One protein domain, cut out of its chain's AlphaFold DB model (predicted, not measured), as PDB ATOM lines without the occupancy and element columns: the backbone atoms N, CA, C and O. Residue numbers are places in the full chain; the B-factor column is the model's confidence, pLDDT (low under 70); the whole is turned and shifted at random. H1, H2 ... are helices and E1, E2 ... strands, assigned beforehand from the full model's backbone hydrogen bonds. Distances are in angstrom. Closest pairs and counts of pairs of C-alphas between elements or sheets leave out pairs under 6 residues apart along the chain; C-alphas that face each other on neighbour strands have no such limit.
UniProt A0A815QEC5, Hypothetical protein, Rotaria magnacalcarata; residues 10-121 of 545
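This is residues 10 to 121 of the 545 residues of the protein "Hypothetical protein" of Rotaria magnacalcarata (UniProt A0A815QEC5). A twisted five-stranded sheet makes a wall, and a small three-stranded sheet, E1 E7 E6, sits slanted over part of one of its faces, only partly face to face with it. The long link of residues 97 to 110 loops far out beyond E7 before E8 returns to the wall. The printed part has 112 residues, mostly strand in class with under half of them in named elements, in the order E1 E2 H1 E3 E4 E5 E6 E7 E8. The wall's order is E3 E2 E4 E5 E8, and both sheets are all antiparallel. The whole is compact, with a radius of gyration of the C-alphas of 14.6 A, yet elongated at 45 by 28 by 25 A.

Start at edge strand E1, residues 10 to 12; N 11 is 2.8 A from O 92 of E7, residues 91 to 96. In E2, residues 22 to 28, N 25 is 2.9 A from O 59 of E4, residues 55 to 62. H1, residues 30 to 33, only grazes the five-stranded sheet; it is too short for an O i to N i+4 pair, but its one O i to N i+3 pair is within range. In E3, residues 38 to 41, N 40 is 3.0 A from O 24. E4 forms a hairpin with E5, residues 71 to 76, where N 60 and O 72 are 2.8 A apart. E6, residues 83 to 88, forms a hairpin with E7, with N 86 and O 93 2.8 A apart; the closest C-alphas of E4 and E6, Ala 55 and Leu 85, are 6.8 A apart. In E8, residues 111 to 116, N 114 is 2.9 A from O 73.

Find C-alpha 10 at (172.211, 186.460, 191.050), where E1 begins. E2 runs 19.7 A, and E4 runs 21.6 A from C-alpha 55 at (170.540, 185.215, 175.880). E5 and E8 each run 16.8 A, E6 16.6 A and E7 16.3 A; E8 ends at (187.059, 173.719, 184.039).

The C-alphas farthest apart, Thr 64 and Ala 105, are 46.0 A apart. The links E3 to E4 and E7 to E8 are long. The printed part has no cut, and no printed residue is under 70 in pLDDT.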
ATOM      1  N   SER A  10     171.675 185.173 191.511       91.56
ATOM      2  CA  SER A  10     172.211 186.460 191.050       91.56
ATOM      3  C   SER A  10     173.726 186.505 191.257       91.56
ATOM      4  O   SER A  10     174.219 186.023 192.277       91.56
ATOM      5  N   PHE A  11     174.458 187.090 190.311       91.50
ATOM      6  CA  PHE A  11     175.917 187.193 190.319       91.50
ATOM      7  C   PHE A  11     176.343 188.654 190.226       91.50
ATOM      8  O   PHE A  11     175.809 189.405 189.411       91.50
ATOM      9  N   ASN A  12     177.326 189.043 191.035       91.31
ATOM     10  CA  ASN A  12     177.916 190.370 190.944       91.31
ATOM     11  C   ASN A  12     178.958 190.414 189.811       91.31
ATOM     12  O   ASN A  12     179.835 189.552 189.715       91.31
ATOM     13  N   ILE A  13     178.842 191.419 188.954       91.06
ATOM     14  CA  ILE A  13     179.728 191.726 187.838       91.06
ATOM     15  C   ILE A  13     180.693 192.791 188.340       91.06
ATOM     16  O   ILE A  13     180.517 193.979 188.112       91.06
ATOM     17  N   GLU A  14     181.707 192.386 189.084       87.12
ATOM     18  CA  GLU A  14     182.719 193.311 189.578       87.12
ATOM     19  C   GLU A  14     184.091 192.668 189.519       87.12
ATOM     20  O   GLU A  14     184.211 191.449 189.665       87.12
ATOM     21  N   GLN A  15     185.106 193.503 189.322       83.75
ATOM     22  CA  GLN A  15     186.488 193.118 189.547       83.75
ATOM     23  C   GLN A  15     186.713 193.070 191.062       83.75
ATOM     24  O   GLN A  15     186.550 194.087 191.738       83.75
ATOM     25  N   MET A  16     187.045 191.896 191.605       77.50
ATOM     26  CA  MET A  16     187.193 191.734 193.060       77.50
ATOM     27  C   MET A  16     188.599 192.096 193.547       77.50
ATOM     28  O   MET A  16     188.757 192.624 194.648       77.50
ATOM     29  N   TYR A  17     189.615 191.834 192.721       82.81
ATOM     30  CA  TYR A  17     191.029 192.014 193.052       82.81
ATOM     31  C   TYR A  17     191.777 192.714 191.912       82.81
ATOM     32  O   TYR A  17     191.344 192.694 190.766       82.81
ATOM     33  N   SER A  18     192.910 193.359 192.195       80.44
ATOM     34  CA  SER A  18     193.663 194.105 191.171       80.44
ATOM     35  C   SER A  18     194.256 193.225 190.063       80.44
ATOM     36  O   SER A  18     194.511 193.718 188.968       80.44
ATOM     37  N   ASP A  19     194.488 191.949 190.361       80.81
ATOM     38  CA  ASP A  19     194.996 190.897 189.473       80.81
ATOM     39  C   ASP A  19     193.878 190.061 188.824       80.81
ATOM     40  O   ASP A  19     194.144 189.137 188.058       80.81
ATOM     41  N   ASP A  20     192.616 190.401 189.090       84.38
ATOM     42  CA  ASP A  20     191.456 189.777 188.465       84.38
ATOM     43  C   ASP A  20     191.310 190.255 187.011       84.38
ATOM     44  O   ASP A  20     190.787 191.338 186.732       84.38
ATOM     45  N   HIS A  21     191.800 189.435 186.081       91.31
ATOM     46  CA  HIS A  21     191.766 189.689 184.644       91.31
ATOM     47  C   HIS A  21     190.788 188.748 183.938       91.31
ATOM     48  O   HIS A  21     191.165 187.958 183.076       91.31
ATOM     49  N   ARG A  22     189.500 188.836 184.275       93.88
ATOM     50  CA  ARG A  22     188.463 188.024 183.625       93.88
ATOM     51  C   ARG A  22     187.965 188.638 182.319       93.88
ATOM     52  O   ARG A  22     187.603 189.813 182.242       93.88
ATOM     53  N   GLY A  23     187.886 187.801 181.297       96.56
ATOM     54  CA  GLY A  23     187.144 188.046 180.070       96.56
ATOM     55  C   GLY A  23     185.822 187.289 180.092       96.56
ATOM     56  O   GLY A  23     185.622 186.365 180.882       96.56
ATOM     57  N   TYR A  24     184.912 187.678 179.207       97.50
ATOM     58  CA  TYR A  24     183.702 186.918 178.948       97.50
ATOM     59  C   TYR A  24     183.358 186.907 177.461       97.50
ATOM     60  O   TYR A  24     183.727 187.822 176.722       97.50
ATOM     61  N   PHE A  25     182.580 185.909 177.045       97.69
ATOM     62  CA  PHE A  25     181.730 186.006 175.862       97.69
ATOM     63  C   PHE A  25     180.354 185.397 176.130       97.69
ATOM     64  O   PHE A  25     180.177 184.581 177.038       97.69
ATOM     65  N   THR A  26     179.361 185.814 175.346       96.38
ATOM     66  CA  THR A  26     177.987 185.317 175.450       96.38
ATOM     67  C   THR A  26     177.407 184.960 174.090       96.38
ATOM     68  O   THR A  26     177.684 185.609 173.077       96.38
ATOM     69  N   TYR A  27     176.562 183.931 174.095       96.81
ATOM     70  CA  TYR A  27     175.684 183.581 172.982       96.81
ATOM     71  C   TYR A  27     174.415 184.429 173.050       96.81
ATOM     72  O   TYR A  27     173.802 184.530 174.118       96.81
ATOM     73  N   ALA A  28     173.986 185.020 171.934       95.38
ATOM     74  CA  ALA A  28     172.746 185.789 171.919       95.38
ATOM     75  C   ALA A  28     172.073 185.858 170.543       95.38
ATOM     76  O   ALA A  28     172.731 186.037 169.520       95.38
ATOM     77  N   ASP A  29     170.740 185.837 170.568       95.62
ATOM     78  CA  ASP A  29     169.860 185.905 169.392       95.62
ATOM     79  C   ASP A  29     169.894 184.634 168.523       95.62
ATOM     80  O   ASP A  29     170.310 183.569 168.972       95.62
ATOM     81  N   MET A  30     169.317 184.708 167.329       95.75
ATOM     82  CA  MET A  30     169.125 183.568 166.432       95.75
ATOM     83  C   MET A  30     170.436 182.909 165.960       95.75
ATOM     84  O   MET A  30     171.534 183.423 166.182       95.75
ATOM     85  N   MET A  31     170.291 181.774 165.268       96.75
ATOM     86  CA  MET A  31     171.384 180.951 164.729       96.75
ATOM     87  C   MET A  31     172.306 180.432 165.834       96.75
ATOM     88  O   MET A  31     173.519 180.617 165.811       96.75
ATOM     89  N   MET A  32     171.704 179.827 166.864       95.69
ATOM     90  CA  MET A  32     172.413 179.277 168.025       95.69
ATOM     91  C   MET A  32     173.216 180.337 168.798       95.69
ATOM     92  O   MET A  32     174.248 180.042 169.399       95.69
ATOM     93  N   GLY A  33     172.732 181.581 168.811       95.75
ATOM     94  CA  GLY A  33     173.380 182.685 169.511       95.75
ATOM     95  C   GLY A  33     174.479 183.392 168.726       95.75
ATOM     96  O   GLY A  33     175.237 184.143 169.335       95.75
ATOM     97  N   GLU A  34     174.574 183.156 167.418       95.44
ATOM     98  CA  GLU A  34     175.592 183.727 166.538       95.44
ATOM     99  C   GLU A  34     175.375 185.220 166.261       95.44
ATOM    100  O   GLU A  34     176.309 186.017 166.360       95.44
ATOM    101  N   VAL A  35     174.137 185.618 165.945       93.75
ATOM    102  CA  VAL A  35     173.839 186.946 165.372       93.75
ATOM    103  C   VAL A  35     174.193 188.099 166.305       93.75
ATOM    104  O   VAL A  35     174.573 189.174 165.844       93.75
ATOM    105  N   ASN A  36     174.074 187.903 167.617       93.88
ATOM    106  CA  ASN A  36     174.335 188.963 168.585       93.88
ATOM    107  C   ASN A  36     175.360 188.568 169.654       93.88
ATOM    108  O   ASN A  36     175.451 189.242 170.694       93.88
ATOM    109  N   LYS A  37     176.164 187.524 169.386       94.94
ATOM    110  CA  LYS A  37     177.294 187.151 170.242       94.94
ATOM    111  C   LYS A  37     178.196 188.352 170.504       94.94
ATOM    112  O   LYS A  37     178.331 189.253 169.671       94.94
ATOM    113  N   HIS A  38     178.782 188.409 171.688       95.50
ATOM    114  CA  HIS A  38     179.731 189.462 172.032       95.50
ATOM    115  C   HIS A  38     180.646 189.027 173.160       95.50
ATOM    116  O   HIS A  38     180.333 188.095 173.897       95.50
ATOM    117  N   ALA A  39     181.757 189.741 173.283       97.12
ATOM    118  CA  ALA A  39     182.771 189.520 174.289       97.12
ATOM    119  C   ALA A  39     183.257 190.844 174.870       97.12
ATOM    120  O   ALA A  39     183.111 191.904 174.253       97.12
ATOM    121  N   GLY A  40     183.859 190.772 176.050       96.38
ATOM    122  CA  GLY A  40     184.439 191.924 176.722       96.38
ATOM    123  C   GLY A  40     185.187 191.534 177.989       96.38
ATOM    124  O   GLY A  40     185.344 190.357 178.305       96.38
ATOM    125  N   ILE A  41     185.634 192.546 178.723       95.31
ATOM    126  CA  ILE A  41     186.237 192.386 180.049       95.31
ATOM    127  C   ILE A  41     185.111 192.290 181.084       95.31
ATOM    128  O   ILE A  41     184.086 192.962 180.953       95.31
ATOM    129  N   TRP A  42     185.261 191.441 182.093       93.94
ATOM    130  CA  TRP A  42     184.303 191.331 183.191       93.94
ATOM    131  C   TRP A  42     184.587 192.403 184.255       93.94
ATOM    132  O   TRP A  42     185.476 192.252 185.087       93.94
ATOM    133  N   GLU A  43     183.828 193.496 184.222       91.69
ATOM    134  CA  GLU A  43     183.956 194.640 185.134       91.69
ATOM    135  C   GLU A  43     182.582 195.291 185.373       91.69
ATOM    136  O   GLU A  43     181.636 195.051 184.623       91.69
ATOM    137  N   SER A  44     182.457 196.148 186.390       90.12
ATOM    138  CA  SER A  44     181.170 196.741 186.805       90.12
ATOM    139  C   SER A  44     180.472 197.595 185.748       90.12
ATOM    140  O   SER A  44     179.261 197.797 185.816       90.12
ATOM    141  N   SER A  45     181.214 198.102 184.764       89.88
ATOM    142  CA  SER A  45     180.691 198.840 183.606       89.88
ATOM    143  C   SER A  45     180.166 197.942 182.484       89.88
ATOM    144  O   SER A  45     179.531 198.443 181.548       89.88
ATOM    145  N   SER A  46     180.437 196.638 182.528       91.94
ATOM    146  CA  SER A  46     180.181 195.741 181.405       91.94
ATOM    147  C   SER A  46     178.705 195.434 181.230       91.94
ATOM    148  O   SER A  46     178.010 195.063 182.168       91.94
ATOM    149  N   LYS A  47     178.230 195.517 179.984       91.81
ATOM    150  CA  LYS A  47     176.904 195.037 179.571       91.81
ATOM    151  C   LYS A  47     177.037 193.622 179.014       91.81
ATOM    152  O   LYS A  47     177.343 193.463 177.839       91.81
ATOM    153  N   ILE A  48     176.832 192.629 179.876       91.81
ATOM    154  CA  ILE A  48     177.018 191.198 179.600       91.81
ATOM    155  C   ILE A  48     175.860 190.618 178.782       91.81
ATOM    156  O   ILE A  48     176.049 189.708 177.978       91.81
ATOM    157  N   ILE A  49     174.637 191.115 178.991       89.38
ATOM    158  CA  ILE A  49     173.452 190.627 178.280       89.38
ATOM    159  C   ILE A  49     172.891 191.720 177.381       89.38
ATOM    160  O   ILE A  49     172.585 192.824 177.825       89.38
ATOM    161  N   LYS A  50     172.673 191.379 176.107       82.50
ATOM    162  CA  LYS A  50     171.997 192.256 175.138       82.50
ATOM    163  C   LYS A  50     170.475 192.108 175.132       82.50
ATOM    164  O   LYS A  50     169.776 193.036 174.739       82.50
ATOM    165  N   SER A  51     169.947 190.946 175.521       81.62
ATOM    166  CA  SER A  51     168.504 190.690 175.629       81.62
ATOM    167  C   SER A  51     168.238 189.427 176.447       81.62
ATOM    168  O   SER A  51     168.846 188.397 176.179       81.62
ATOM    169  N   GLY A  52     167.307 189.487 177.405       86.31
ATOM    170  CA  GLY A  52     167.043 188.389 178.340       86.31
ATOM    171  C   GLY A  52     166.533 187.108 177.689       86.31
ATOM    172  O   GLY A  52     167.144 186.050 177.828       86.31
ATOM    173  N   MET A  53     165.454 187.198 176.901       89.38
ATOM    174  CA  MET A  53     164.890 186.020 176.231       89.38
ATOM    175  C   MET A  53     165.848 185.433 175.181       89.38
ATOM    176  O   MET A  53     165.842 184.236 174.892       89.38
ATOM    177  N   LYS A  54     166.684 186.282 174.590       93.81
ATOM    178  CA  LYS A  54     167.587 185.883 173.515       93.81
ATOM    179  C   LYS A  54     168.965 185.446 174.009       93.81
ATOM    180  O   LYS A  54     169.760 185.007 173.184       93.81
ATOM    181  N   ALA A  55     169.258 185.587 175.300       93.19
ATOM    182  CA  ALA A  55     170.540 185.215 175.880       93.19
ATOM    183  C   ALA A  55     170.707 183.694 175.964       93.19
ATOM    184  O   ALA A  55     169.743 182.945 176.139       93.19
ATOM    185  N   GLY A  56     171.956 183.255 175.849       94.81
ATOM    186  CA  GLY A  56     172.385 181.884 176.068       94.81
ATOM    187  C   GLY A  56     173.359 181.752 177.234       94.81
ATOM    188  O   GLY A  56     173.404 182.623 178.106       94.81
ATOM    189  N   PRO A  57     174.136 180.656 177.256       96.94
ATOM    190  CA  PRO A  57     175.233 180.490 178.198       96.94
ATOM    191  C   PRO A  57     176.206 181.680 178.175       96.94
ATOM    192  O   PRO A  57     176.488 182.251 177.116       96.94
ATOM    193  N   ILE A  58     176.723 182.028 179.350       97.50
ATOM    194  CA  ILE A  58     177.771 183.034 179.546       97.50
ATOM    195  C   ILE A  58     179.048 182.286 179.901       97.50
ATOM    196  O   ILE A  58     179.037 181.458 180.812       97.50
ATOM    197  N   VAL A  59     180.131 182.581 179.190       98.38
ATOM    198  CA  VAL A  59     181.435 181.950 179.396       98.38
ATOM    199  C   VAL A  59     182.391 182.996 179.938       98.38
ATOM    200  O   VAL A  59     182.634 184.006 179.284       98.38
ATOM    201  N   LEU A  60     182.907 182.750 181.137       97.62
ATOM    202  CA  LEU A  60     183.906 183.549 181.840       97.62
ATOM    203  C   LEU A  60     185.234 182.819 181.768       97.62
ATOM    204  O   LEU A  60     185.262 181.606 181.947       97.62
ATOM    205  N   PHE A  61     186.323 183.532 181.530       97.50
ATOM    206  CA  PHE A  61     187.639 182.916 181.394       97.50
ATOM    207  C   PHE A  61     188.740 183.864 181.837       97.50
ATOM    208  O   PHE A  61     188.586 185.088 181.783       97.50
ATOM    209  N   ASP A  62     189.861 183.288 182.247       94.69
ATOM    210  CA  ASP A  62     191.047 184.058 182.581       94.69
ATOM    211  C   ASP A  62     191.753 184.606 181.324       94.69
ATOM    212  O   ASP A  62     192.035 183.886 180.359       94.69
ATOM    213  N   LEU A  63     192.043 185.909 181.326       95.88
ATOM    214  CA  LEU A  63     192.802 186.580 180.276       95.88
ATOM    215  C   LEU A  63     194.313 186.457 180.467       95.88
ATOM    216  O   LEU A  63     195.026 186.630 179.474       95.88
ATOM    217  N   THR A  64     194.814 186.175 181.678       93.81
ATOM    218  CA  THR A  64     196.268 186.073 181.899       93.81
ATOM    219  C   THR A  64     196.863 184.895 181.136       93.81
ATOM    220  O   THR A  64     197.866 185.053 180.440       93.81
ATOM    221  N   GLU A  65     196.154 183.765 181.118       91.38
ATOM    222  CA  GLU A  65     196.497 182.589 180.315       91.38
ATOM    223  C   GLU A  65     195.839 182.589 178.925       91.38
ATOM    224  O   GLU A  65     195.730 181.553 178.271       91.38
ATOM    225  N   ARG A  66     195.375 183.748 178.439       95.38
ATOM    226  CA  ARG A  66     194.739 183.899 177.115       95.38
ATOM    227  C   ARG A  66     193.621 182.871 176.873       95.38
ATOM    228  O   ARG A  66     193.546 182.273 175.797       95.38
ATOM    229  N   ALA A  67     192.759 182.680 177.873       96.94
ATOM    230  CA  ALA A  67     191.640 181.737 177.880       96.94
ATOM    231  C   ALA A  67     192.021 180.245 177.750       96.94
ATOM    232  O   ALA A  67     191.163 179.430 177.395       96.94
ATOM    233  N   GLN A  68     193.285 179.882 178.010       96.44
ATOM    234  CA  GLN A  68     193.767 178.493 178.011       96.44
ATOM    235  C   GLN A  68     193.601 177.780 179.363       96.44
ATOM    236  O   GLN A  68     193.619 176.554 179.382       96.44
ATOM    237  N   GLY A  69     193.424 178.530 180.453       95.44
ATOM    238  CA  GLY A  69     193.289 178.002 181.811       95.44
ATOM    239  C   GLY A  69     191.851 177.976 182.314       95.44
ATOM    240  O   GLY A  69     190.967 177.373 181.704       95.44
ATOM    241  N   ASP A  70     191.617 178.645 183.439       96.75
ATOM    242  CA  ASP A  70     190.346 178.610 184.160       96.75
ATOM    243  C   ASP A  70     189.173 179.224 183.382       96.75
ATOM    244  O   ASP A  70     189.235 180.344 182.861       96.75
ATOM    245  N   VAL A  71     188.061 178.487 183.371       98.44
ATOM    246  CA  VAL A  71     186.797 178.861 182.733       98.44
ATOM    247  C   VAL A  71     185.623 178.547 183.654       98.44
ATOM    248  O   VAL A  71     185.551 177.475 184.258       98.44
ATOM    249  N   VAL A  72     184.656 179.463 183.706       97.94
ATOM    250  CA  VAL A  72     183.354 179.268 184.352       97.94
ATOM    251  C   VAL A  72     182.234 179.495 183.340       97.94
ATOM    252  O   VAL A  72     182.186 180.526 182.676       97.94
ATOM    253  N   ILE A  73     181.297 178.554 183.242       98.50
ATOM    254  CA  ILE A  73     180.120 178.651 182.371       98.50
ATOM    255  C   ILE A  73     178.868 178.780 183.233       98.50
ATOM    256  O   ILE A  73     178.588 177.925 184.076       98.50
ATOM    257  N   LEU A  74     178.098 179.839 182.988       97.44
ATOM    258  CA  LEU A  74     176.816 180.114 183.632       97.44
ATOM    259  C   LEU A  74     175.691 179.854 182.627       97.44
ATOM    260  O   LEU A  74     175.609 180.523 181.592       97.44
ATOM    261  N   SER A  75     174.798 178.903 182.909       96.62
ATOM    262  CA  SER A  75     173.666 178.620 182.012       96.62
ATOM    263  C   SER A  75     172.433 178.080 182.740       96.62
ATOM    264  O   SER A  75     172.561 177.471 183.805       96.62
ATOM    265  N   PRO A  76     171.221 178.276 182.186       95.56
ATOM    266  CA  PRO A  76     170.039 177.555 182.645       95.56
ATOM    267  C   PRO A  76     170.269 176.040 182.579       95.56
ATOM    268  O   PRO A  76     170.841 175.549 181.606       95.56
ATOM    269  N   PHE A  77     169.808 175.304 183.592       96.31
ATOM    270  CA  PHE A  77     169.932 173.845 183.647       96.31
ATOM    271  C   PHE A  77     168.616 173.124 183.357       96.31
ATOM    272  O   PHE A  77     168.649 171.975 182.954       96.31
ATOM    273  N   SER A  78     167.465 173.772 183.540       95.19
ATOM    274  CA  SER A  78     166.137 173.181 183.318       95.19
ATOM    275  C   SER A  78     165.142 174.240 182.849       95.19
ATOM    276  O   SER A  78     165.354 175.420 183.122       95.19
ATOM    277  N   HIS A  79     164.016 173.823 182.261       94.62
ATOM    278  CA  HIS A  79     162.923 174.717 181.843       94.62
ATOM    279  C   HIS A  79     163.385 175.867 180.934       94.62
ATOM    280  O   HIS A  79     162.933 177.007 181.047       94.62
ATOM    281  N   PHE A  80     164.285 175.551 180.000       96.25
ATOM    282  CA  PHE A  80     165.002 176.503 179.146       96.25
ATOM    283  C   PHE A  80     164.090 177.513 178.441       96.25
ATOM    284  O   PHE A  80     164.436 178.686 178.295       96.25
ATOM    285  N   MET A  81     162.910 177.059 178.016       96.12
ATOM    286  CA  MET A  81     161.932 177.881 177.307       96.12
ATOM    287  C   MET A  81     161.267 178.938 178.195       96.12
ATOM    288  O   MET A  81     160.883 179.988 177.680       96.12
ATOM    289  N   ALA A  82     161.198 178.709 179.508       94.88
ATOM    290  CA  ALA A  82     160.628 179.632 180.485       94.88
ATOM    291  C   ALA A  82     161.670 180.526 181.171       94.88
ATOM    292  O   ALA A  82     161.311 181.548 181.759       94.88
ATOM    293  N   THR A  83     162.954 180.170 181.107       93.44
ATOM    294  CA  THR A  83     164.032 180.959 181.706       93.44
ATOM    295  C   THR A  83     164.280 182.249 180.924       93.44
ATOM    296  O   THR A  83     164.218 182.283 179.692       93.44
ATOM    297  N   SER A  84     164.601 183.323 181.635       92.44
ATOM    298  CA  SER A  84     165.145 184.566 181.092       92.44
ATOM    299  C   SER A  84     166.329 185.013 181.945       92.44
ATOM    300  O   SER A  84     166.509 184.555 183.078       92.44
ATOM    301  N   LEU A  85     167.153 185.887 181.381       91.94
ATOM    302  CA  LEU A  85     168.237 186.543 182.094       91.94
ATOM    303  C   LEU A  85     167.955 188.046 182.154       91.94
ATOM    304  O   LEU A  85     167.355 188.617 181.243       91.94
ATOM    305  N   ASN A  86     168.410 188.695 183.213       92.12
ATOM    306  CA  ASN A  86     168.366 190.141 183.354       92.12
ATOM    307  C   ASN A  86     169.726 190.657 183.814       92.12
ATOM    308  O   ASN A  86     170.482 189.942 184.470       92.12
ATOM    309  N   GLN A  87     170.024 191.908 183.481       92.56
ATOM    310  CA  GLN A  87     171.153 192.611 184.063       92.56
ATOM    311  C   GLN A  87     170.687 193.966 184.585       92.56
ATOM    312  O   GLN A  87     170.249 194.822 183.815       92.56
ATOM    313  N   ARG A  88     170.821 194.165 185.894       89.62
ATOM    314  CA  ARG A  88     170.526 195.425 186.572       89.62
ATOM    315  C   ARG A  88     171.820 195.968 187.151       89.62
ATOM    316  O   ARG A  88     172.351 195.396 188.096       89.62
ATOM    317  N   GLU A  89     172.311 197.063 186.578       88.62
ATOM    318  CA  GLU A  89     173.624 197.631 186.919       88.62
ATOM    319  C   GLU A  89     174.725 196.559 186.791       88.62
ATOM    320  O   GLU A  89     174.892 195.968 185.718       88.62
ATOM    321  N   ASN A  90     175.441 196.283 187.878       91.62
ATOM    322  CA  ASN A  90     176.459 195.248 187.985       91.62
ATOM    323  C   ASN A  90     175.905 193.903 188.486       91.62
ATOM    324  O   ASN A  90     176.685 193.032 188.836       91.62
ATOM    325  N   MET A  91     174.591 193.684 188.531       92.75
ATOM    326  CA  MET A  91     174.023 192.385 188.902       92.75
ATOM    327  C   MET A  91     173.464 191.641 187.695       92.75
ATOM    328  O   MET A  91     172.573 192.130 186.998       92.75
ATOM    329  N   LEU A  92     173.962 190.425 187.492       93.50
ATOM    330  CA  LEU A  92     173.448 189.437 186.553       93.50
ATOM    331  C   LEU A  92     172.427 188.546 187.270       93.50
ATOM    332  O   LEU A  92     172.773 187.886 188.243       93.50
ATOM    333  N   GLU A  93     171.188 188.492 186.794       93.31
ATOM    334  CA  GLU A  93     170.075 187.817 187.471       93.31
ATOM    335  C   GLU A  93     169.436 186.758 186.557       93.31
ATOM    336  O   GLU A  93     169.127 187.027 185.393       93.31
ATOM    337  N   TYR A  94     169.201 185.557 187.091       92.31
ATOM    338  CA  TYR A  94     168.527 184.460 186.392       92.31
ATOM    339  C   TYR A  94     167.152 184.180 186.997       92.31
ATOM    340  O   TYR A  94     166.966 184.251 188.214       92.31
ATOM    341  N   GLY A  95     166.205 183.763 186.153       92.38
ATOM    342  CA  GLY A  95     164.966 183.165 186.635       92.38
ATOM    343  C   GLY A  95     163.867 183.042 185.593       92.38
ATOM    344  O   GLY A  95     164.112 183.109 184.391       92.38
ATOM    345  N   VAL A  96     162.638 182.839 186.064       92.94
ATOM    346  CA  VAL A  96     161.457 182.720 185.206       92.94
ATOM    347  C   VAL A  96     161.188 184.051 184.511       92.94
ATOM    348  O   VAL A  96     161.216 185.121 185.131       92.94
ATOM    349  N   MET A  97     160.908 183.972 183.214       91.88
ATOM    350  CA  MET A  97     160.544 185.103 182.377       91.88
ATOM    351  C   MET A  97     159.331 185.849 182.946       91.88
ATOM    352  O   MET A  97     158.305 185.273 183.298       91.88
ATOM    353  N   GLY A  98     159.435 187.168 183.028       89.44
ATOM    354  CA  GLY A  98     158.481 188.030 183.712       89.44
ATOM    355  C   GLY A  98     157.221 188.364 182.930       89.44
ATOM    356  O   GLY A  98     156.348 189.076 183.431       89.44
ATOM    357  N   SER A  99     157.089 187.854 181.714       92.19
ATOM    358  CA  SER A  99     155.842 187.854 180.952       92.19
ATOM    359  C   SER A  99     154.950 186.651 181.273       92.19
ATOM    360  O   SER A  99     153.762 186.715 180.963       92.19
ATOM    361  N   MET A 100     155.456 185.629 181.978       93.88
ATOM    362  CA  MET A 100     154.658 184.466 182.375       93.88
ATOM    363  C   MET A 100     153.459 184.881 183.233       93.88
ATOM    364  O   MET A 100     153.596 185.623 184.213       93.88
ATOM    365  N   SER A 101     152.268 184.403 182.865       94.44
ATOM    366  CA  SER A 101     151.011 184.778 183.528       94.44
ATOM    367  C   SER A 101     150.938 184.250 184.958       94.44
ATOM    368  O   SER A 101     150.453 184.940 185.854       94.44
ATOM    369  N   SER A 102     151.457 183.045 185.183       93.75
ATOM    370  CA  SER A 102     151.496 182.386 186.485       93.75
ATOM    371  C   SER A 102     152.666 181.412 186.555       93.75
ATOM    372  O   SER A 102     153.028 180.806 185.549       93.75
ATOM    373  N   VAL A 103     153.205 181.218 187.756       93.69
ATOM    374  CA  VAL A 103     154.128 180.122 188.068       93.69
ATOM    375  C   VAL A 103     153.353 179.112 188.920       93.69
ATOM    376  O   VAL A 103     152.779 179.522 189.934       93.69
ATOM    377  N   PRO A 104     153.260 177.831 188.521       93.88
ATOM    378  CA  PRO A 104     152.490 176.848 189.270       93.88
ATOM    379  C   PRO A 104     153.123 176.566 190.639       93.88
ATOM    380  O   PRO A 104     154.322 176.756 190.854       93.88
ATOM    381  N   ALA A 105     152.308 176.095 191.585       93.62
ATOM    382  CA  ALA A 105     152.816 175.656 192.880       93.62
ATOM    383  C   ALA A 105     153.831 174.516 192.697       93.62
ATOM    384  O   ALA A 105     153.640 173.641 191.853       93.62
ATOM    385  N   ASN A 106     154.889 174.516 193.515       91.44
ATOM    386  CA  ASN A 106     155.987 173.541 193.462       91.44
ATOM    387  C   ASN A 106     156.785 173.534 192.143       91.44
ATOM    388  O   ASN A 106     157.479 172.559 191.857       91.44
ATOM    389  N   TYR A 107     156.716 174.608 191.351       92.25
ATOM    390  CA  TYR A 107     157.590 174.781 190.194       92.25
ATOM    391  C   TYR A 107     159.057 174.858 190.639       92.25
ATOM    392  O   TYR A 107     159.406 175.663 191.505       92.25
ATOM    393  N   ASN A 108     159.912 174.034 190.039       91.94
ATOM    394  CA  ASN A 108     161.351 174.046 190.273       91.94
ATOM    395  C   ASN A 108     162.051 174.597 189.031       91.94
ATOM    396  O   ASN A 108     161.655 174.308 187.914       91.94
ATOM    397  N   HIS A 109     163.105 175.378 189.220       90.12
ATOM    398  CA  HIS A 109     163.942 175.878 188.144       90.12
ATOM    399  C   HIS A 109     165.393 175.859 188.608       90.12
ATOM    400  O   HIS A 109     165.725 176.390 189.666       90.12
ATOM    401  N   SER A 110     166.251 175.235 187.812       93.56
ATOM    402  CA  SER A 110     167.658 175.015 188.124       93.56
ATOM    403  C   SER A 110     168.574 175.728 187.135       93.56
ATOM    404  O   SER A 110     168.262 175.910 185.955       93.56
ATOM    405  N   MET A 111     169.747 176.094 187.634       94.69
ATOM    406  CA  MET A 111     170.835 176.749 186.917       94.69
ATOM    407  C   MET A 111     172.121 175.962 187.188       94.69
ATOM    408  O   MET A 111     172.241 175.334 188.242       94.69
ATOM    409  N   ILE A 112     173.055 175.966 186.240       96.12
ATOM    410  CA  ILE A 112     174.358 175.315 186.380       96.12
ATOM    411  C   ILE A 112     175.478 176.356 186.316       96.12
ATOM    412  O   ILE A 112     175.530 177.191 185.407       96.12
ATOM    413  N   VAL A 113     176.384 176.253 187.286       97.56
ATOM    414  CA  VAL A 113     177.710 176.869 187.274       97.56
ATOM    415  C   VAL A 113     178.701 175.740 187.038       97.56
ATOM    416  O   VAL A 113     178.811 174.831 187.859       97.56
ATOM    417  N   PHE A 114     179.375 175.766 185.896       98.50
ATOM    418  CA  PHE A 114     180.340 174.741 185.513       98.50
ATOM    419  C   PHE A 114     181.744 175.334 185.495       98.50
ATOM    420  O   PHE A 114     181.924 176.420 184.960       98.50
ATOM    421  N   TYR A 115     182.720 174.628 186.062       98.44
ATOM    422  CA  TYR A 115     184.122 175.043 186.108       98.44
ATOM    423  C   TYR A 115     185.003 174.031 185.376       98.44
ATOM    424  O   TYR A 115     184.783 172.825 185.500       98.44
ATOM    425  N   SER A 116     186.009 174.528 184.658       98.38
ATOM    426  CA  SER A 116     187.059 173.719 184.039       98.38
ATOM    427  C   SER A 116     188.375 174.502 183.964       98.38
ATOM    428  O   SER A 116     188.333 175.687 183.633       98.38
ATOM    429  N   PRO A 117     189.532 173.863 184.220       97.50
ATOM    430  CA  PRO A 117     190.850 174.481 184.087       97.50
ATOM    431  C   PRO A 117     191.475 174.299 182.690       97.50
ATOM    432  O   PRO A 117     192.660 174.559 182.511       97.50
ATOM    433  N   HIS A 118     190.732 173.773 181.709       96.44
ATOM    434  CA  HIS A 118     191.284 173.312 180.423       96.44
ATOM    435  C   HIS A 118     191.041 174.280 179.248       96.44
ATOM    436  O   HIS A 118     191.053 173.877 178.079       96.44
ATOM    437  N   GLY A 119     190.770 175.550 179.540       97.56
ATOM    438  CA  GLY A 119     190.496 176.577 178.545       97.56
ATOM    439  C   GLY A 119     189.120 176.449 177.892       97.56
ATOM    440  O   GLY A 119     188.394 175.466 178.051       97.56
ATOM    441  N   VAL A 120     188.730 177.478 177.137       98.44
ATOM    442  CA  VAL A 120     187.337 177.662 176.678       98.44
ATOM    443  C   VAL A 120     186.800 176.484 175.863       98.44
ATOM    444  O   VAL A 120     185.683 176.025 176.110       98.44
ATOM    445  N   ASN A 121     187.569 175.988 174.892       97.69
ATOM    446  CA  ASN A 121     187.115 174.918 174.004       97.69
ATOM    447  C   ASN A 121     186.823 173.605 174.747       97.69
ATOM    448  O   ASN A 121     185.800 172.969 174.477       97.69
TER     449      ASN A 121